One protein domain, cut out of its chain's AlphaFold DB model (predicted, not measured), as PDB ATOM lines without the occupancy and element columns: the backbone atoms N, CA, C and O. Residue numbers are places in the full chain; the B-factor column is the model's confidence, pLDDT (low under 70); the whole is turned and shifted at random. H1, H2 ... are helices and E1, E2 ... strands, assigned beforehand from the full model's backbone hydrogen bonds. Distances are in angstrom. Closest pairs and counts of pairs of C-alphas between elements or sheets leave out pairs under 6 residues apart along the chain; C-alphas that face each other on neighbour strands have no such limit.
ATOM      1  N   ALA A   8      55.834  13.748  -4.314       64.50
ATOM      2  CA  ALA A   8      55.226  13.876  -3.003       64.50
ATOM      3  C   ALA A   8      56.247  14.502  -2.045       64.50
ATOM      4  O   ALA A   8      57.448  14.507  -2.316       64.50
ATOM      5  N   TYR A   9      55.790  15.034  -0.919       67.44
ATOM      6  CA  TYR A   9      56.656  15.726   0.034       67.44
ATOM      7  C   TYR A   9      57.176  14.751   1.068       67.44
ATOM      8  O   TYR A   9      56.400  14.225   1.850       67.44
ATOM      9  N   GLY A  10      58.477  14.473   1.042       72.69
ATOM     10  CA  GLY A  10      59.144  13.647   2.035       72.69
ATOM     11  C   GLY A  10      59.210  14.342   3.394       72.69
ATOM     12  O   GLY A  10      59.520  15.531   3.448       72.69
ATOM     13  N   CYS A  11      58.969  13.597   4.468       78.00
ATOM     14  CA  CYS A  11      58.997  14.102   5.840       78.00
ATOM     15  C   CYS A  11      59.654  13.108   6.799       78.00
ATOM     16  O   CYS A  11      59.573  11.889   6.614       78.00
ATOM     17  N   ASP A  12      60.263  13.635   7.853       80.25
ATOM     18  CA  ASP A  12      60.739  12.881   9.005       80.25
ATOM     19  C   ASP A  12      59.823  13.069  10.224       80.25
ATOM     20  O   ASP A  12      59.685  12.125  11.015       80.25
ATOM     21  N   SER A  13      59.170  14.231  10.346       78.56
ATOM     22  CA  SER A  13      58.194  14.571  11.390       78.56
ATOM     23  C   SER A  13      57.058  15.469  10.872       78.56
ATOM     24  O   SER A  13      57.139  16.037   9.786       78.56
ATOM     25  N   ASP A  14      55.990  15.627  11.663       75.25
ATOM     26  CA  ASP A  14      54.853  16.510  11.332       75.25
ATOM     27  C   ASP A  14      55.272  17.977  11.124       75.25
ATOM     28  O   ASP A  14      54.638  18.707  10.367       75.25
ATOM     29  N   GLU A  15      56.370  18.409  11.752       81.31
ATOM     30  CA  GLU A  15      56.924  19.762  11.603       81.31
ATOM     31  C   GLU A  15      57.430  20.025  10.175       81.31
ATOM     32  O   GLU A  15      57.493  21.180   9.736       81.31
ATOM     33  N   ASP A  16      57.750  18.962   9.429       75.12
ATOM     34  CA  ASP A  16      58.138  19.061   8.024       75.12
ATOM     35  C   ASP A  16      56.939  19.391   7.125       75.12
ATOM     36  O   ASP A  16      57.085  19.995   6.059       75.12
ATOM     37  N   CYS A  17      55.736  19.052   7.589       74.69
ATOM     38  CA  CYS A  17      54.495  19.105   6.827       74.69
ATOM     39  C   CYS A  17      53.692  20.394   7.019       74.69
ATOM     40  O   CYS A  17      52.554  20.491   6.567       74.69
ATOM     41  N   VAL A  18      54.298  21.423   7.613       75.81
ATOM     42  CA  VAL A  18      53.677  22.743   7.758       75.81
ATOM     43  C   VAL A  18      53.509  23.401   6.387       75.81
ATOM     44  O   VAL A  18      54.498  23.721   5.713       75.81
ATOM     45  N   ARG A  19      52.254  23.643   5.992       69.38
ATOM     46  CA  ARG A  19      51.900  24.424   4.802       69.38
ATOM     47  C   ARG A  19      51.661  25.891   5.144       69.38
ATOM     48  O   ARG A  19      51.194  26.236   6.227       69.38
ATOM     49  N   LEU A  20      51.963  26.769   4.188       62.88
ATOM     50  CA  LEU A  20      51.736  28.217   4.309       62.88
ATOM     51  C   LEU A  20      50.246  28.613   4.344       62.88
ATOM     52  O   LEU A  20      49.940  29.755   4.678       62.88
ATOM     53  N   ASP A  21      49.343  27.698   3.984       59.41
ATOM     54  CA  ASP A  21      47.892  27.905   3.892       59.41
ATOM     55  C   ASP A  21      47.096  27.311   5.074       59.41
ATOM     56  O   ASP A  21      45.878  27.208   4.988       59.41
ATOM     57  N   GLU A  22      47.774  26.963   6.176       52.56
ATOM     58  CA  GLU A  22      47.180  26.448   7.427       52.56
ATOM     59  C   GLU A  22      46.452  25.091   7.318       52.56
ATOM     60  O   GLU A  22      45.746  24.698   8.245       52.56
ATOM     61  N   SER A  23      46.645  24.330   6.237       57.75
ATOM     62  CA  SER A  23      46.149  22.947   6.154       57.75
ATOM     63  C   SER A  23      46.949  21.988   7.058       57.75
ATOM     64  O   SER A  23      48.179  22.057   7.137       57.75
ATOM     65  N   GLU A  24      46.253  21.087   7.766       64.81
ATOM     66  CA  GLU A  24      46.818  20.177   8.781       64.81
ATOM     67  C   GLU A  24      47.483  18.934   8.164       64.81
ATOM     68  O   GLU A  24      47.161  17.801   8.516       64.81
ATOM     69  N   ALA A  25      48.423  19.104   7.237       71.88
ATOM     70  CA  ALA A  25      49.204  17.970   6.753       71.88
ATOM     71  C   ALA A  25      50.137  17.433   7.859       71.88
ATOM     72  O   ALA A  25      50.823  18.192   8.544       71.88
ATOM     73  N   LYS A  26      50.178  16.108   8.019       75.94
ATOM     74  CA  LYS A  26      51.040  15.381   8.962       75.94
ATOM     75  C   LYS A  26      51.992  14.459   8.226       75.94
ATOM     76  O   LYS A  26      51.771  14.099   7.072       75.94
ATOM     77  N   CYS A  27      53.057  14.060   8.905       74.62
ATOM     78  CA  CYS A  27      54.008  13.124   8.347       74.62
ATOM     79  C   CYS A  27      53.535  11.687   8.548       74.62
ATOM     80  O   CYS A  27      53.505  11.179   9.670       74.62
ATOM     81  N   ASN A  28      53.231  10.990   7.456       67.00
ATOM     82  CA  ASN A  28      52.949   9.566   7.503       67.00
ATOM     83  C   ASN A  28      54.222   8.806   7.939       67.00
ATOM     84  O   ASN A  28      55.248   8.845   7.245       67.00
ATOM     85  N   PRO A  29      54.197   8.080   9.074       59.59
ATOM     86  CA  PRO A  29      55.394   7.469   9.648       59.59
ATOM     87  C   PRO A  29      55.934   6.292   8.823       59.59
ATOM     88  O   PRO A  29      57.086   5.894   9.021       59.59
ATOM     89  N   VAL A  30      55.118   5.733   7.922       61.44
ATOM     90  CA  VAL A  30      55.435   4.570   7.085       61.44
ATOM     91  C   VAL A  30      55.929   5.014   5.712       61.44
ATOM     92  O   VAL A  30      57.021   4.619   5.302       61.44
ATOM     93  N   THR A  31      55.148   5.835   5.007       64.00
ATOM     94  CA  THR A  31      55.479   6.306   3.648       64.00
ATOM     95  C   THR A  31      56.503   7.437   3.668       64.00
ATOM     96  O   THR A  31      57.138   7.702   2.645       64.00
ATOM     97  N   LYS A  32      56.698   8.077   4.833       79.25
ATOM     98  CA  LYS A  32      57.532   9.270   5.007       79.25
ATOM     99  C   LYS A  32      57.087  10.389   4.073       79.25
ATOM    100  O   LYS A  32      57.925  11.037   3.450       79.25
ATOM    101  N   ARG A  33      55.768  10.576   3.945       75.19
ATOM    102  CA  ARG A  33      55.140  11.622   3.132       75.19
ATOM    103  C   ARG A  33      54.282  12.562   3.973       75.19
ATOM    104  O   ARG A  33      53.637  12.115   4.915       75.19
ATOM    105  N   CYS A  34      54.255  13.841   3.612       73.62
ATOM    106  CA  CYS A  34      53.271  14.781   4.128       73.62
ATOM    107  C   CYS A  34      51.911  14.504   3.498       73.62
ATOM    108  O   CYS A  34      51.742  14.666   2.290       73.62
ATOM    109  N   GLU A  35      50.963  14.091   4.325       71.69
ATOM    110  CA  GLU A  35      49.613  13.681   3.949       71.69
ATOM    111  C   GLU A  35      48.624  14.383   4.890       71.69
ATOM    112  O   GLU A  35      48.915  14.577   6.069       71.69
ATOM    113  N   GLU A  36      47.457  14.803   4.406       67.88
ATOM    114  CA  GLU A  36      46.403  15.290   5.305       67.88
ATOM    115  C   GLU A  36      45.793  14.077   6.025       67.88
ATOM    116  O   GLU A  36      45.195  13.232   5.367       67.88
ATOM    117  N   PRO A  37      45.931  13.944   7.355       56.91
ATOM    118  CA  PRO A  37      45.586  12.723   8.083       56.91
ATOM    119  C   PRO A  37      44.087  12.412   8.036       56.91
ATOM    120  O   PRO A  37      43.703  11.256   8.112       56.91
ATOM    121  N   VAL A  38      43.235  13.429   7.863       57.47
ATOM    122  CA  VAL A  38      41.779  13.246   7.710       57.47
ATOM    123  C   VAL A  38      41.415  12.715   6.311       57.47
ATOM    124  O   VAL A  38      40.303  12.243   6.095       57.47
ATOM    125  N   LEU A  39      42.356  12.784   5.362       62.31
ATOM    126  CA  LEU A  39      42.225  12.285   3.994       62.31
ATOM    127  C   LEU A  39      43.078  11.053   3.723       62.31
ATOM    128  O   LEU A  39      42.814  10.368   2.749       62.31
ATOM    129  N   ALA A  40      44.117  10.776   4.505       68.00
ATOM    130  CA  ALA A  40      45.024   9.678   4.216       68.00
ATOM    131  C   ALA A  40      44.310   8.326   4.355       68.00
ATOM    132  O   ALA A  40      43.580   8.091   5.314       68.00
ATOM    133  N   CYS A  41      44.543   7.424   3.407       70.06
ATOM    134  CA  CYS A  41      43.941   6.096   3.426       70.06
ATOM    135  C   CYS A  41      44.847   5.045   2.797       70.06
ATOM    136  O   CYS A  41      45.645   5.319   1.897       70.06
ATOM    137  N   SER A  42      44.694   3.813   3.258       71.00
ATOM    138  CA  SER A  42      45.290   2.621   2.664       71.00
ATOM    139  C   SER A  42      44.249   1.758   1.950       71.00
ATOM    140  O   SER A  42      44.572   1.107   0.951       71.00
ATOM    141  N   ASP A  43      42.996   1.811   2.403       75.56
ATOM    142  CA  ASP A  43      41.847   1.172   1.773       75.56
ATOM    143  C   ASP A  43      40.545   1.976   1.967       75.56
ATOM    144  O   ASP A  43      40.516   3.044   2.572       75.56
ATOM    145  N   ASN A  44      39.443   1.489   1.391       73.12
ATOM    146  CA  ASN A  44      38.153   2.179   1.453       73.12
ATOM    147  C   ASN A  44      37.566   2.256   2.872       73.12
ATOM    148  O   ASN A  44      36.739   3.133   3.119       73.12
ATOM    149  N   GLU A  45      37.941   1.344   3.774       73.81
ATOM    150  CA  GLU A  45      37.434   1.322   5.149       73.81
ATOM    151  C   GLU A  45      37.986   2.519   5.934       73.81
ATOM    152  O   GLU A  45      37.246   3.130   6.709       73.81
ATOM    153  N   ALA A 115      32.539   6.965   0.308       77.00
ATOM    154  CA  ALA A 115      33.924   7.406   0.280       77.00
ATOM    155  C   ALA A 115      34.871   6.275  -0.169       77.00
ATOM    156  O   ALA A 115      34.642   5.091   0.103       77.00
ATOM    157  N   ARG A 116      35.909   6.626  -0.926       79.94
ATOM    158  CA  ARG A 116      36.863   5.690  -1.528       79.94
ATOM    159  C   ARG A 116      38.278   6.150  -1.299       79.94
ATOM    160  O   ARG A 116      38.558   7.340  -1.393       79.94
ATOM    161  N   CYS A 117      39.159   5.186  -1.083       76.06
ATOM    162  CA  CYS A 117      40.577   5.451  -1.077       76.06
ATOM    163  C   CYS A 117      41.120   5.416  -2.499       76.06
ATOM    164  O   CYS A 117      41.083   4.379  -3.164       76.06
ATOM    165  N   SER A 118      41.631   6.549  -2.968       73.75
ATOM    166  CA  SER A 118      42.245   6.679  -4.283       73.75
ATOM    167  C   SER A 118      43.570   7.411  -4.162       73.75
ATOM    168  O   SER A 118      43.636   8.514  -3.629       73.75
ATOM    169  N   ALA A 119      44.645   6.778  -4.639       67.75
ATOM    170  CA  ALA A 119      46.006   7.314  -4.568       67.75
ATOM    171  C   ALA A 119      46.443   7.763  -3.153       67.75
ATOM    172  O   ALA A 119      47.208   8.713  -3.013       67.75
ATOM    173  N   GLY A 120      45.969   7.070  -2.110       63.88
ATOM    174  CA  GLY A 120      46.288   7.387  -0.715       63.88
ATOM    175  C   GLY A 120      45.449   8.510  -0.106       63.88
ATOM    176  O   GLY A 120      45.719   8.899   1.024       63.88
ATOM    177  N   ALA A 121      44.448   9.020  -0.831       65.50
ATOM    178  CA  ALA A 121      43.524  10.041  -0.360       65.50
ATOM    179  C   ALA A 121      42.063   9.561  -0.411       65.50
ATOM    180  O   ALA A 121      41.632   8.901  -1.362       65.50
ATOM    181  N   CYS A 122      41.283   9.935   0.596       73.31
ATOM    182  CA  CYS A 122      39.855   9.728   0.648       73.31
ATOM    183  C   CYS A 122      39.160  10.723  -0.257       73.31
ATOM    184  O   CYS A 122      39.298  11.937  -0.118       73.31
ATOM    185  N   ILE A 123      38.390  10.184  -1.187       73.25
ATOM    186  CA  ILE A 123      37.541  10.950  -2.081       73.25
ATOM    187  C   ILE A 123      36.096  10.507  -1.904       73.25
ATOM    188  O   ILE A 123      35.818   9.382  -1.483       73.25
ATOM    189  N   PHE A 124      35.157  11.370  -2.275       76.44
ATOM    190  CA  PHE A 124      33.782  10.936  -2.466       76.44
ATOM    191  C   PHE A 124      33.716  10.024  -3.687       76.44
ATOM    192  O   PHE A 124      34.171  10.386  -4.772       76.44
ATOM    193  N   GLY A 125      33.193   8.815  -3.502       75.31
ATOM    194  CA  GLY A 125      32.980   7.904  -4.611       75.31
ATOM    195  C   GLY A 125      31.820   8.356  -5.487       75.31
ATOM    196  O   GLY A 125      30.888   9.019  -5.042       75.31
ATOM    197  N   CYS A 126      31.844   7.916  -6.737       80.50
ATOM    198  CA  CYS A 126      30.902   8.309  -7.785       80.50
ATOM    199  C   CYS A 126      29.439   7.890  -7.575       80.50
ATOM    200  O   CYS A 126      28.570   8.237  -8.375       80.50
ATOM    201  N   ALA A 127      29.176   7.078  -6.549       75.44
ATOM    202  CA  ALA A 127      27.835   6.684  -6.142       75.44
ATOM    203  C   ALA A 127      27.221   7.674  -5.136       75.44
ATOM    204  O   ALA A 127      26.079   7.480  -4.724       75.44
ATOM    205  N   ASP A 128      27.969   8.697  -4.712       74.44
ATOM    206  CA  ASP A 128      27.473   9.726  -3.808       74.44
ATOM    207  C   ASP A 128      26.564  10.719  -4.545       74.44
ATOM    208  O   ASP A 128      26.990  11.448  -5.441       74.44
ATOM    209  N   GLU A 129      25.292  10.760  -4.151       68.50
ATOM    210  CA  GLU A 129      24.294  11.626  -4.782       68.50
ATOM    211  C   GLU A 129      24.523  13.125  -4.510       68.50
ATOM    212  O   GLU A 129      23.996  13.957  -5.250       68.50
ATOM    213  N   LEU A 130      25.295  13.491  -3.478       63.28
ATOM    214  CA  LEU A 130      25.554  14.891  -3.117       63.28
ATOM    215  C   LEU A 130      26.838  15.443  -3.727       63.28
ATOM    216  O   LEU A 130      26.884  16.627  -4.054       63.28
ATOM    217  N   PHE A 131      27.865  14.608  -3.873       63.41
ATOM    218  CA  PHE A 131      29.164  15.025  -4.418       63.41
ATOM    219  C   PHE A 131      29.342  14.720  -5.905       63.41
ATOM    220  O   PHE A 131      30.347  15.106  -6.498       63.41
ATOM    221  N   GLY A 132      28.318  14.134  -6.520       59.19
ATOM    222  CA  GLY A 132      28.173  14.079  -7.960       59.19
ATOM    223  C   GLY A 132      28.322  12.667  -8.498       59.19
ATOM    224  O   GLY A 132      29.257  11.928  -8.192       59.19
ATOM    225  N   SER A 133      27.383  12.326  -9.375       67.06
ATOM    226  CA  SER A 133      27.534  11.212 -10.303       67.06
ATOM    227  C   SER A 133      28.733  11.442 -11.234       67.06
ATOM    228  O   SER A 133      29.296  12.533 -11.277       67.06
ATOM    229  N   CYS A 134      29.108  10.433 -12.020       73.12
ATOM    230  CA  CYS A 134      30.089  10.578 -13.097       73.12
ATOM    231  C   CYS A 134      29.567  11.474 -14.222       73.12
ATOM    232  O   CYS A 134      29.186  11.014 -15.299       73.12
ATOM    233  N   GLU A 135      29.492  12.769 -13.943       67.19
ATOM    234  CA  GLU A 135      29.036  13.763 -14.887       67.19
ATOM    235  C   GLU A 135      30.101  13.939 -15.964       67.19
ATOM    236  O   GLU A 135      31.268  14.221 -15.689       67.19
ATOM    237  N   ALA A 136      29.674  13.794 -17.219       55.88
ATOM    238  CA  ALA A 136      30.541  13.948 -18.382       55.88
ATOM    239  C   ALA A 136      31.280  15.300 -18.388       55.88
ATOM    240  O   ALA A 136      32.384  15.396 -18.909       55.88
ATOM    241  N   GLU A 137      30.695  16.338 -17.782       50.03
ATOM    242  CA  GLU A 137      31.257  17.691 -17.736       50.03
ATOM    243  C   GLU A 137      32.511  17.800 -16.853       50.03
ATOM    244  O   GLU A 137      33.329  18.691 -17.080       50.03
ATOM    245  N   LEU A 138      32.715  16.866 -15.916       54.66
ATOM    246  CA  LEU A 138      33.943  16.768 -15.122       54.66
ATOM    247  C   LEU A 138      35.060  16.014 -15.856       54.66
ATOM    248  O   LEU A 138      36.198  16.024 -15.395       54.66
ATOM    249  N   GLY A 139      34.757  15.365 -16.990       54.84
ATOM    250  CA  GLY A 139      35.730  14.715 -17.872       54.84
ATOM    251  C   GLY A 139      36.558  13.596 -17.233       54.84
ATOM    252  O   GLY A 139      37.667  13.325 -17.688       54.84
ATOM    253  N   ILE A 140      36.018  12.953 -16.197       68.31
ATOM    254  CA  ILE A 140      36.631  11.851 -15.435       68.31
ATOM    255  C   ILE A 140      36.052  10.470 -15.800       68.31
ATOM    256  O   ILE A 140      36.321   9.483 -15.120       68.31
ATOM    257  N   GLY A 141      35.269  10.389 -16.882       76.31
ATOM    258  CA  GLY A 141      34.487   9.210 -17.261       76.31
ATOM    259  C   GLY A 141      33.015   9.343 -16.869       76.31
ATOM    260  O   GLY A 141      32.672  10.151 -16.010       76.31
ATOM    261  N   THR A 142      32.132   8.581 -17.525       82.50
ATOM    262  CA  THR A 142      30.670   8.670 -17.306       82.50
ATOM    263  C   THR A 142      30.080   7.490 -16.543       82.50
ATOM    264  O   THR A 142      28.901   7.500 -16.185       82.50
ATOM    265  N   THR A 143      30.883   6.459 -16.281       85.06
ATOM    266  CA  THR A 143      30.412   5.228 -15.648       85.06
ATOM    267  C   THR A 143      30.968   5.123 -14.240       85.06
ATOM    268  O   THR A 143      32.175   5.051 -14.045       85.06
ATOM    269  N   CYS A 144      30.086   5.057 -13.247       85.50
ATOM    270  CA  CYS A 144      30.501   4.757 -11.884       85.50
ATOM    271  C   CYS A 144      30.799   3.261 -11.750       85.50
ATOM    272  O   CYS A 144      29.897   2.429 -11.910       85.50
ATOM    273  N   ASN A 145      32.045   2.896 -11.458       83.75
ATOM    274  CA  ASN A 145      32.392   1.504 -11.207       83.75
ATOM    275  C   ASN A 145      32.020   1.135  -9.769       83.75
ATOM    276  O   ASN A 145      32.574   1.658  -8.810       83.75
ATOM    277  N   ALA A 146      31.087   0.197  -9.605       79.44
ATOM    278  CA  ALA A 146      30.584  -0.196  -8.289       79.44
ATOM    279  C   ALA A 146      31.637  -0.873  -7.386       79.44
ATOM    280  O   ALA A 146      31.465  -0.900  -6.169       79.44
ATOM    281  N   VAL A 147      32.709  -1.427  -7.963       79.31
ATOM    282  CA  VAL A 147      33.798  -2.093  -7.232       79.31
ATOM    283  C   VAL A 147      34.798  -1.070  -6.707       79.31
ATOM    284  O   VAL A 147      35.110  -1.077  -5.519       79.31
ATOM    285  N   THR A 148      35.300  -0.187  -7.572       76.75
ATOM    286  CA  THR A 148      36.291   0.833  -7.186       76.75
ATOM    287  C   THR A 148      35.633   2.056  -6.548       76.75
ATOM    288  O   THR A 148      36.269   2.760  -5.776       76.75
ATOM    289  N   GLY A 149      34.348   2.293  -6.828       76.44
ATOM    290  CA  GLY A 149      33.610   3.512  -6.494       76.44
ATOM    291  C   GLY A 149      34.157   4.767  -7.165       76.44
ATOM    292  O   GLY A 149      33.867   5.865  -6.699       76.44
ATOM    293  N   LEU A 150      34.946   4.615  -8.230       81.56
ATOM    294  CA  LEU A 150      35.511   5.712  -9.006       81.56
ATOM    295  C   LEU A 150      34.763   5.876 -10.328       81.56
ATOM    296  O   LEU A 150      34.180   4.922 -10.856       81.56
ATOM    297  N   CYS A 151      34.813   7.089 -10.872       83.25
ATOM    298  CA  CYS A 151      34.404   7.307 -12.248       83.25
ATOM    299  C   CYS A 151      35.406   6.679 -13.203       83.25
ATOM    300  O   CYS A 151      36.620   6.883 -13.105       83.25
ATOM    301  N   GLU A 152      34.853   5.895 -14.112       87.00
ATOM    302  CA  GLU A 152      35.566   5.224 -15.171       87.00
ATOM    303  C   GLU A 152      35.015   5.664 -16.524       87.00
ATOM    304  O   GLU A 152      33.819   5.925 -16.706       87.00
ATOM    305  N   CYS A 153      35.913   5.750 -17.493       87.50
ATOM    306  CA  CYS A 153      35.587   5.925 -18.891       87.50
ATOM    307  C   CYS A 153      35.486   4.555 -19.567       87.50
ATOM    308  O   CYS A 153      36.298   3.660 -19.334       87.50
ATOM    309  N   ALA A 154      34.502   4.379 -20.445       86.12
ATOM    310  CA  ALA A 154      34.481   3.242 -21.367       86.12
ATOM    311  C   ALA A 154      35.182   3.585 -22.691       86.12
ATOM    312  O   ALA A 154      35.584   2.700 -23.453       86.12
ATOM    313  N   SER A 155      35.323   4.877 -22.986       87.56
ATOM    314  CA  SER A 155      35.956   5.389 -24.192       87.56
ATOM    315  C   SER A 155      36.599   6.755 -23.967       87.56
ATOM    316  O   SER A 155      36.154   7.540 -23.137       87.56
ATOM    317  N   SER A 156      37.610   7.085 -24.774       87.31
ATOM    318  CA  SER A 156      38.255   8.407 -24.757       87.31
ATOM    319  C   SER A 156      37.293   9.568 -25.034       87.31
ATOM    320  O   SER A 156      37.576  10.697 -24.663       87.31
ATOM    321  N   GLY A 157      36.139   9.311 -25.661       85.19
ATOM    322  CA  GLY A 157      35.120  10.341 -25.892       85.19
ATOM    323  C   GLY A 157      34.464  10.869 -24.611       85.19
ATOM    324  O   GLY A 157      33.800  11.898 -24.662       85.19
ATOM    325  N   GLU A 158      34.655  10.184 -23.483       85.31
ATOM    326  CA  GLU A 158      34.174  10.591 -22.156       85.31
ATOM    327  C   GLU A 158      35.189  11.465 -21.398       85.31
ATOM    328  O   GLU A 158      34.879  11.987 -20.329       85.31
ATOM    329  N   CYS A 159      36.396  11.625 -21.946       85.56
ATOM    330  CA  CYS A 159      37.495  12.368 -21.344       85.56
ATOM    331  C   CYS A 159      37.569  13.761 -21.968       85.56
ATOM    332  O   CYS A 159      38.265  13.995 -22.955       85.56
ATOM    333  N   THR A 160      36.755  14.675 -21.442       79.12
ATOM    334  CA  THR A 160      36.616  16.043 -21.965       79.12
ATOM    335  C   THR A 160      37.264  17.103 -21.079       79.12
ATOM    336  O   THR A 160      37.236  18.282 -21.433       79.12
ATOM    337  N   ALA A 161      37.830  16.710 -19.934       72.81
ATOM    338  CA  ALA A 161      38.483  17.624 -19.007       72.81
ATOM    339  C   ALA A 161      39.886  18.011 -19.478       72.81
ATOM    340  O   ALA A 161      40.599  17.248 -20.136       72.81
ATOM    341  N   SER A 162      40.304  19.215 -19.093       66.00
ATOM    342  CA  SER A 162      41.679  19.684 -19.250       66.00
ATOM    343  C   SER A 162      42.642  18.697 -18.585       66.00
ATOM    344  O   SER A 162      42.477  18.373 -17.413       66.00
ATOM    345  N   GLY A 163      43.652  18.222 -19.316       65.50
ATOM    346  CA  GLY A 163      44.632  17.267 -18.787       65.50
ATOM    347  C   GLY A 163      44.287  15.789 -18.978       65.50
ATOM    348  O   GLY A 163      45.121  14.946 -18.641       65.50
ATOM    349  N   GLY A 164      43.136  15.452 -19.576       76.00
ATOM    350  CA  GLY A 164      42.887  14.081 -20.006       76.00
ATOM    351  C   GLY A 164      41.921  13.934 -21.176       76.00
ATOM    352  O   GLY A 164      40.728  14.176 -21.026       76.00
ATOM    353  N   SER A 165      42.432  13.488 -22.329       84.62
ATOM    354  CA  SER A 165      41.638  13.207 -23.536       84.62
ATOM    355  C   SER A 165      41.534  11.725 -23.900       84.62
ATOM    356  O   SER A 165      40.816  11.367 -24.838       84.62
ATOM    357  N   VAL A 166      42.246  10.841 -23.194       88.50
ATOM    358  CA  VAL A 166      42.219   9.398 -23.454       88.50
ATOM    359  C   VAL A 166      41.727   8.623 -22.255       88.50
ATOM    360  O   VAL A 166      42.055   8.926 -21.113       88.50
ATOM    361  N   CYS A 167      40.976   7.566 -22.544       88.75
ATOM    362  CA  CYS A 167      40.668   6.565 -21.548       88.75
ATOM    363  C   CYS A 167      41.863   5.617 -21.406       88.75
ATOM    364  O   CYS A 167      42.123   4.803 -22.297       88.75
ATOM    365  N   GLY A 168      42.640   5.818 -20.345       82.12
ATOM    366  CA  GLY A 168      43.912   5.148 -20.096       82.12
ATOM    367  C   GLY A 168      43.777   3.755 -19.481       82.12
ATOM    368  O   GLY A 168      42.690   3.185 -19.359       82.12
ATOM    369  N   GLU A 169      44.916   3.190 -19.076       75.06
ATOM    370  CA  GLU A 169      44.930   1.947 -18.301       75.06
ATOM    371  C   GLU A 169      44.182   2.134 -16.971       75.06
ATOM    372  O   GLU A 169      44.324   3.154 -16.302       75.06
ATOM    373  N   GLY A 170      43.362   1.147 -16.597       73.12
ATOM    374  CA  GLY A 170      42.498   1.243 -15.416       73.12
ATOM    375  C   GLY A 170      41.175   1.976 -15.652       73.12
ATOM    376  O   GLY A 170      40.467   2.232 -14.691       73.12
ATOM    377  N   SER A 171      40.825   2.278 -16.910       83.56
ATOM    378  CA  SER A 171      39.567   2.947 -17.272       83.56
ATOM    379  C   SER A 171      39.441   4.360 -16.693       83.56
ATOM    380  O   SER A 171      38.335   4.821 -16.445       83.56
ATOM    381  N   HIS A 172      40.552   5.072 -16.488       80.00
ATOM    382  CA  HIS A 172      40.536   6.460 -16.018       80.00
ATOM    383  C   HIS A 172      40.876   7.434 -17.143       80.00
ATOM    384  O   HIS A 172      41.724   7.150 -17.995       80.00
ATOM    385  N   CYS A 173      40.218   8.593 -17.140       82.31
ATOM    386  CA  CYS A 173      40.564   9.665 -18.061       82.31
ATOM    387  C   CYS A 173      41.934  10.238 -17.721       82.31
ATOM    388  O   CYS A 173      42.249  10.518 -16.566       82.31
ATOM    389  N   GLY A 174      42.748  10.391 -18.753       84.44
ATOM    390  CA  GLY A 174      44.147  10.720 -18.611       84.44
ATOM    391  C   GLY A 174      44.725  11.329 -19.876       84.44
ATOM    392  O   GLY A 174      44.062  11.401 -20.912       84.44
ATOM    393  N   CYS A 175      45.958  11.808 -19.790       85.50
ATOM    394  CA  CYS A 175      46.601  12.529 -20.882       85.50
ATOM    395  C   CYS A 175      46.934  11.608 -22.066       85.50
ATOM    396  O   CYS A 175      47.365  10.463 -21.894       85.50
ATOM    397  N   ALA A 176      46.755  12.107 -23.288       88.00
ATOM    398  CA  ALA A 176      47.231  11.442 -24.501       88.00
ATOM    399  C   ALA A 176      48.729  11.677 -24.706       88.00
ATOM    400  O   ALA A 176      49.465  10.778 -25.121       88.00
ATOM    401  N   ASP A 177      49.175  12.901 -24.418       87.44
ATOM    402  CA  ASP A 177      50.558  13.328 -24.544       87.44
ATOM    403  C   ASP A 177      50.895  14.488 -23.596       87.44
ATOM    404  O   ASP A 177      50.043  15.060 -22.917       87.44
ATOM    405  N   SER A 178      52.185  14.815 -23.519       86.25
ATOM    406  CA  SER A 178      52.726  15.834 -22.614       86.25
ATOM    407  C   SER A 178      52.192  17.254 -22.853       86.25
ATOM    408  O   SER A 178      52.247  18.080 -21.943       86.25
ATOM    409  N   THR A 179      51.666  17.558 -24.042       86.00
ATOM    410  CA  THR A 179      51.066  18.867 -24.352       86.00
ATOM    411  C   THR A 179      49.790  19.086 -23.550       86.00
ATOM    412  O   THR A 179      49.526  20.204 -23.116       86.00
ATOM    413  N   GLU A 180      49.021  18.020 -23.318       83.56
ATOM    414  CA  GLU A 180      47.785  18.092 -22.534       83.56
ATOM    415  C   GLU A 180      48.061  18.385 -21.062       83.56
ATOM    416  O   GLU A 180      47.321  19.142 -20.442       83.56
ATOM    417  N   CYS A 181      49.165  17.864 -20.523       80.12
ATOM    418  CA  CYS A 181      49.573  18.143 -19.148       80.12
ATOM    419  C   CYS A 181      49.937  19.611 -18.939       80.12
ATOM    420  O   CYS A 181      49.502  20.219 -17.967       80.12
ATOM    421  N   ALA A 182      50.641  20.213 -19.900       77.50
ATOM    422  CA  ALA A 182      50.952  21.639 -19.853       77.50
ATOM    423  C   ALA A 182      49.698  22.535 -19.943       77.50
ATOM    424  O   ALA A 182      49.751  23.690 -19.528       77.50
ATOM    425  N   ALA A 183      48.589  22.022 -20.489       74.00
ATOM    426  CA  ALA A 183      47.319  22.735 -20.621       74.00
ATOM    427  C   ALA A 183      46.365  22.532 -19.429       74.00
ATOM    428  O   ALA A 183      45.341  23.207 -19.358       74.00
ATOM    429  N   ALA A 184      46.676  21.619 -18.503       67.50
ATOM    430  CA  ALA A 184      45.832  21.306 -17.349       67.50
ATOM    431  C   ALA A 184      45.864  22.384 -16.243       67.50
ATOM    432  O   ALA A 184      45.233  22.204 -15.208       67.50
ATOM    433  N   ASP A 185      46.619  23.475 -16.431       63.97
ATOM    434  CA  ASP A 185      46.873  24.538 -15.439       63.97
ATOM    435  C   ASP A 185      47.404  24.036 -14.077       63.97
ATOM    436  O   ASP A 185      47.472  24.785 -13.101       63.97
ATOM    437  N   VAL A 186      47.875  22.787 -14.008       67.31
ATOM    438  CA  VAL A 186      48.582  22.270 -12.836       67.31
ATOM    439  C   VAL A 186      50.053  22.638 -12.972       67.31
ATOM    440  O   VAL A 186      50.775  22.087 -13.806       67.31
ATOM    441  N   ALA A 187      50.501  23.602 -12.164       65.75
ATOM    442  CA  ALA A 187      51.880  24.077 -12.184       65.75
ATOM    443  C   ALA A 187      52.871  22.897 -12.152       65.75
ATOM    444  O   ALA A 187      52.687  21.940 -11.410       65.75
ATOM    445  N   GLY A 188      53.901  22.943 -12.998       68.12
ATOM    446  CA  GLY A 188      54.977  21.948 -13.052       68.12
ATOM    447  C   GLY A 188      54.627  20.555 -13.597       68.12
ATOM    448  O   GLY A 188      55.547  19.794 -13.898       68.12
ATOM    449  N   GLN A 189      53.351  20.222 -13.827       79.00
ATOM    450  CA  GLN A 189      52.978  19.004 -14.554       79.00
ATOM    451  C   GLN A 189      53.080  19.243 -16.065       79.00
ATOM    452  O   GLN A 189      52.293  19.968 -16.661       79.00
ATOM    453  N   SER A 190      54.080  18.644 -16.703       83.38
ATOM    454  CA  SER A 190      54.423  18.905 -18.109       83.38
ATOM    455  C   SER A 190      54.662  17.643 -18.929       83.38
ATOM    456  O   SER A 190      54.974  17.734 -20.114       83.38
ATOM    457  N   THR A 191      54.565  16.457 -18.323       82.75
ATOM    458  CA  THR A 191      54.874  15.182 -18.977       82.75
ATOM    459  C   THR A 191      53.756  14.179 -18.777       82.75
ATOM    460  O   THR A 191      53.349  13.926 -17.649       82.75
ATOM    461  N   CYS A 192      53.316  13.555 -19.867       82.75
ATOM    462  CA  CYS A 192      52.350  12.470 -19.820       82.75
ATOM    463  C   CYS A 192      53.048  11.108 -19.828       82.75
ATOM    464  O   CYS A 192      53.807  10.808 -20.757       82.75
ATOM    465  N   VAL A 193      52.783  10.258 -18.835       80.31
ATOM    466  CA  VAL A 193      53.238   8.856 -18.839       80.31
ATOM    467  C   VAL A 193      52.131   7.963 -18.310       80.31
ATOM    468  O   VAL A 193      51.564   8.244 -17.264       80.31
ATOM    469  N   ALA A 194      51.854   6.875 -19.037       77.69
ATOM    470  CA  ALA A 194      50.781   5.933 -18.709       77.69
ATOM    471  C   ALA A 194      49.430   6.637 -18.466       77.69
ATOM    472  O   ALA A 194      48.699   6.299 -17.546       77.69
ATOM    473  N   SER A 195      49.133   7.651 -19.288       76.69
ATOM    474  CA  SER A 195      47.935   8.485 -19.174       76.69
ATOM    475  C   SER A 195      47.838   9.324 -17.892       76.69
ATOM    476  O   SER A 195      46.798   9.904 -17.623       76.69
ATOM    477  N   THR A 196      48.915   9.483 -17.124       77.50
ATOM    478  CA  THR A 196      48.956  10.394 -15.972       77.50
ATOM    479  C   THR A 196      49.877  11.576 -16.246       77.50
ATOM    480  O   THR A 196      50.997  11.408 -16.743       77.50
ATOM    481  N   CYS A 197      49.414  12.778 -15.897       77.25
ATOM    482  CA  CYS A 197      50.249  13.968 -15.911       77.25
ATOM    483  C   CYS A 197      51.189  13.990 -14.708       77.25
ATOM    484  O   CYS A 197      50.787  13.827 -13.558       77.25
ATOM    485  N   GLY A 198      52.468  14.186 -14.992       76.06
ATOM    486  CA  GLY A 198      53.528  14.331 -14.011       76.06
ATOM    487  C   GLY A 198      54.552  15.356 -14.471       76.06
ATOM    488  O   GLY A 198      54.384  16.042 -15.482       76.06
ATOM    489  N   CYS A 199      55.638  15.466 -13.723       77.75
ATOM    490  CA  CYS A 199      56.669  16.463 -13.986       77.75
ATOM    491  C   CYS A 199      57.781  15.882 -14.859       77.75
ATOM    492  O   CYS A 199      58.156  14.714 -14.709       77.75
ATOM    493  N   ALA A 200      58.347  16.698 -15.754       75.06
ATOM    494  CA  ALA A 200      59.488  16.281 -16.577       75.06
ATOM    495  C   ALA A 200      60.744  16.005 -15.733       75.06
ATOM    496  O   ALA A 200      61.603  15.202 -16.111       75.06
ATOM    497  N   SER A 201      60.843  16.637 -14.561       70.94
ATOM    498  CA  SER A 201      61.910  16.417 -13.594       70.94
ATOM    499  C   SER A 201      61.449  16.733 -12.168       70.94
ATOM    500  O   SER A 201      60.447  17.410 -11.954       70.94
ATOM    501  N   ALA A 202      62.219  16.270 -11.179       65.56
ATOM    502  CA  ALA A 202      61.977  16.591  -9.770       65.56
ATOM    503  C   ALA A 202      62.085  18.095  -9.468       65.56
ATOM    504  O   ALA A 202      61.487  18.586  -8.524       65.56
ATOM    505  N   GLN A 203      62.864  18.808 -10.281       67.06
ATOM    506  CA  GLN A 203      63.120  20.238 -10.151       67.06
ATOM    507  C   GLN A 203      61.996  21.098 -10.741       67.06
ATOM    508  O   GLN A 203      61.907  22.278 -10.425       67.06
ATOM    509  N   GLU A 204      61.181  20.518 -11.625       70.94
ATOM    510  CA  GLU A 204      60.079  21.200 -12.310       70.94
ATOM    511  C   GLU A 204      58.728  20.995 -11.629       70.94
ATOM    512  O   GLU A 204      57.801  21.750 -11.904       70.94
ATOM    513  N   CYS A 205      58.609  20.008 -10.741       66.88
ATOM    514  CA  CYS A 205      57.406  19.844  -9.939       66.88
ATOM    515  C   CYS A 205      57.269  21.003  -8.950       66.88
ATOM    516  O   CYS A 205      58.259  21.378  -8.314       66.88
ATOM    517  N   PRO A 206      56.071  21.596  -8.837       61.06
ATOM    518  CA  PRO A 206      55.869  22.774  -8.018       61.06
ATOM    519  C   PRO A 206      56.045  22.394  -6.552       61.06
ATOM    520  O   PRO A 206      55.574  21.337  -6.129       61.06
ATOM    521  N   ASP A 207      56.677  23.286  -5.793       57.88
ATOM    522  CA  ASP A 207      56.702  23.204  -4.340       57.88
ATOM    523  C   ASP A 207      55.251  23.282  -3.832       57.88
ATOM    524  O   ASP A 207      54.532  24.232  -4.140       57.88
ATOM    525  N   GLY A 208      54.796  22.290  -3.073       58.47
ATOM    526  CA  GLY A 208      53.423  22.133  -2.581       58.47
ATOM    527  C   GLY A 208      53.081  23.136  -1.482       58.47
ATOM    528  O   GLY A 208      52.089  22.973  -0.785       58.47
ATOM    529  N   GLY A 209      53.932  24.149  -1.294       57.38
ATOM    530  CA  GLY A 209      53.826  25.133  -0.227       57.38
ATOM    531  C   GLY A 209      54.295  24.620   1.135       57.38
ATOM    532  O   GLY A 209      54.012  25.275   2.138       57.38
ATOM    533  N   TYR A 210      54.993  23.481   1.183       56.53
ATOM    534  CA  TYR A 210      55.583  22.945   2.407       56.53
ATOM    535  C   TYR A 210      56.878  23.682   2.733       56.53
ATOM    536  O   TYR A 210      57.776  23.786   1.904       56.53
ATOM    537  N   VAL A 211      56.979  24.210   3.951       62.47
ATOM    538  CA  VAL A 211      58.117  25.060   4.346       62.47
ATOM    539  C   VAL A 211      59.389  24.238   4.586       62.47
ATOM    540  O   VAL A 211      60.496  24.740   4.393       62.47
ATOM    541  N   ASN A 212      59.223  22.978   4.996       66.44
ATOM    542  CA  ASN A 212      60.292  22.147   5.552       66.44
ATOM    543  C   ASN A 212      60.431  20.771   4.869       66.44
ATOM    544  O   ASN A 212      61.456  20.114   5.039       66.44
ATOM    545  N   ALA A 213      59.440  20.332   4.086       58.69
ATOM    546  CA  ALA A 213      59.479  19.037   3.415       58.69
ATOM    547  C   ALA A 213      60.307  19.065   2.123       58.69
ATOM    548  O   ALA A 213      60.357  20.063   1.403       58.69
ATOM    549  N   VAL A 214      60.934  17.933   1.791       63.97
ATOM    550  CA  VAL A 214      61.733  17.789   0.563       63.97
ATOM    551  C   VAL A 214      60.897  17.090  -0.509       63.97
ATOM    552  O   VAL A 214      60.407  15.991  -0.250       63.97
ATOM    553  N   PRO A 215      60.759  17.637  -1.729       57.22
ATOM    554  CA  PRO A 215      60.053  16.943  -2.798       57.22
ATOM    555  C   PRO A 215      60.791  15.653  -3.180       57.22
ATOM    556  O   PRO A 215      61.975  15.653  -3.530       57.22
ATOM    557  N   VAL A 216      60.077  14.533  -3.131       58.62
ATOM    558  CA  VAL A 216      60.538  13.212  -3.549       58.62
ATOM    559  C   VAL A 216      59.704  12.766  -4.732       58.62
ATOM    560  O   VAL A 216      58.488  12.642  -4.652       58.62
ATOM    561  N   CYS A 217      60.394  12.532  -5.840       59.47
ATOM    562  CA  CYS A 217      59.792  12.381  -7.151       59.47
ATOM    563  C   CYS A 217      60.094  10.991  -7.705       59.47
ATOM    564  O   CYS A 217      61.246  10.726  -8.093       59.47
ATOM    565  N   GLU A 218      59.075  10.133  -7.725       55.94
ATOM    566  CA  GLU A 218      59.155   8.694  -8.037       55.94
ATOM    567  C   GLU A 218      58.503   8.343  -9.370       55.94
ATOM    568  O   GLU A 218      57.390   8.849  -9.627       55.94
TER     569      GLU A 218
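Overview. This is residues 8 to 45 and 115 to 218 of the 218 residues of an uncharacterized protein of Myxococcales bacterium (UniProt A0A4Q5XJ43). With little regular structure, the printed part is a ring of loops round an open middle, with three small antiparallel two-strand sheets, E2-E3, E4-E5 and E1-E6, set round it. H2 packs on E4-E5. The 142 printed residues, 31 in named elements, are of mixed class, in order E1, H1, E2, E3, H2, E4, E5, E6. The whole is compact, radius of gyration of the C-alphas 16.1 A, spanning 43 by 35 by 24 A.

Along the chain. E2 is residues 115 to 118, 9.5 A; E3 121 to 124, 10.0 A; H2 178 to 183, 9.0 A; E4 191 to 193; E5 196 to 198; E6 214 to 217, 9.6 A; E1 8 to 10, from C-alpha 8 at (55.226, 13.876, -3.003); H1 14 to 17. E6 ends at C-alpha 217 (59.792, 12.381, -7.151).

Arrangement. E2-E3 is a hairpin, N 116 to O 123 2.8 A. E4-E5 is another, N 198 to O 191 2.8 A; the closest C-alphas of H2 and E4, Ser 178 and Thr 191, are 4.3 A apart. E1 and E6 are antiparallel, N 10 to O 214 2.8 A. H2 has every O i to N i+4 pair within hydrogen-bond range; H1 is too short for one.

Size, cuts and confidence. Residues 46 to 114 are cut out, leaving 8.5 A between C-alphas 45 and 115. E3 to H2 and E5 to E6 are long links. Mean pLDDT of the printed part is 72.7; residues 205 to 218 are among the 54 under 70.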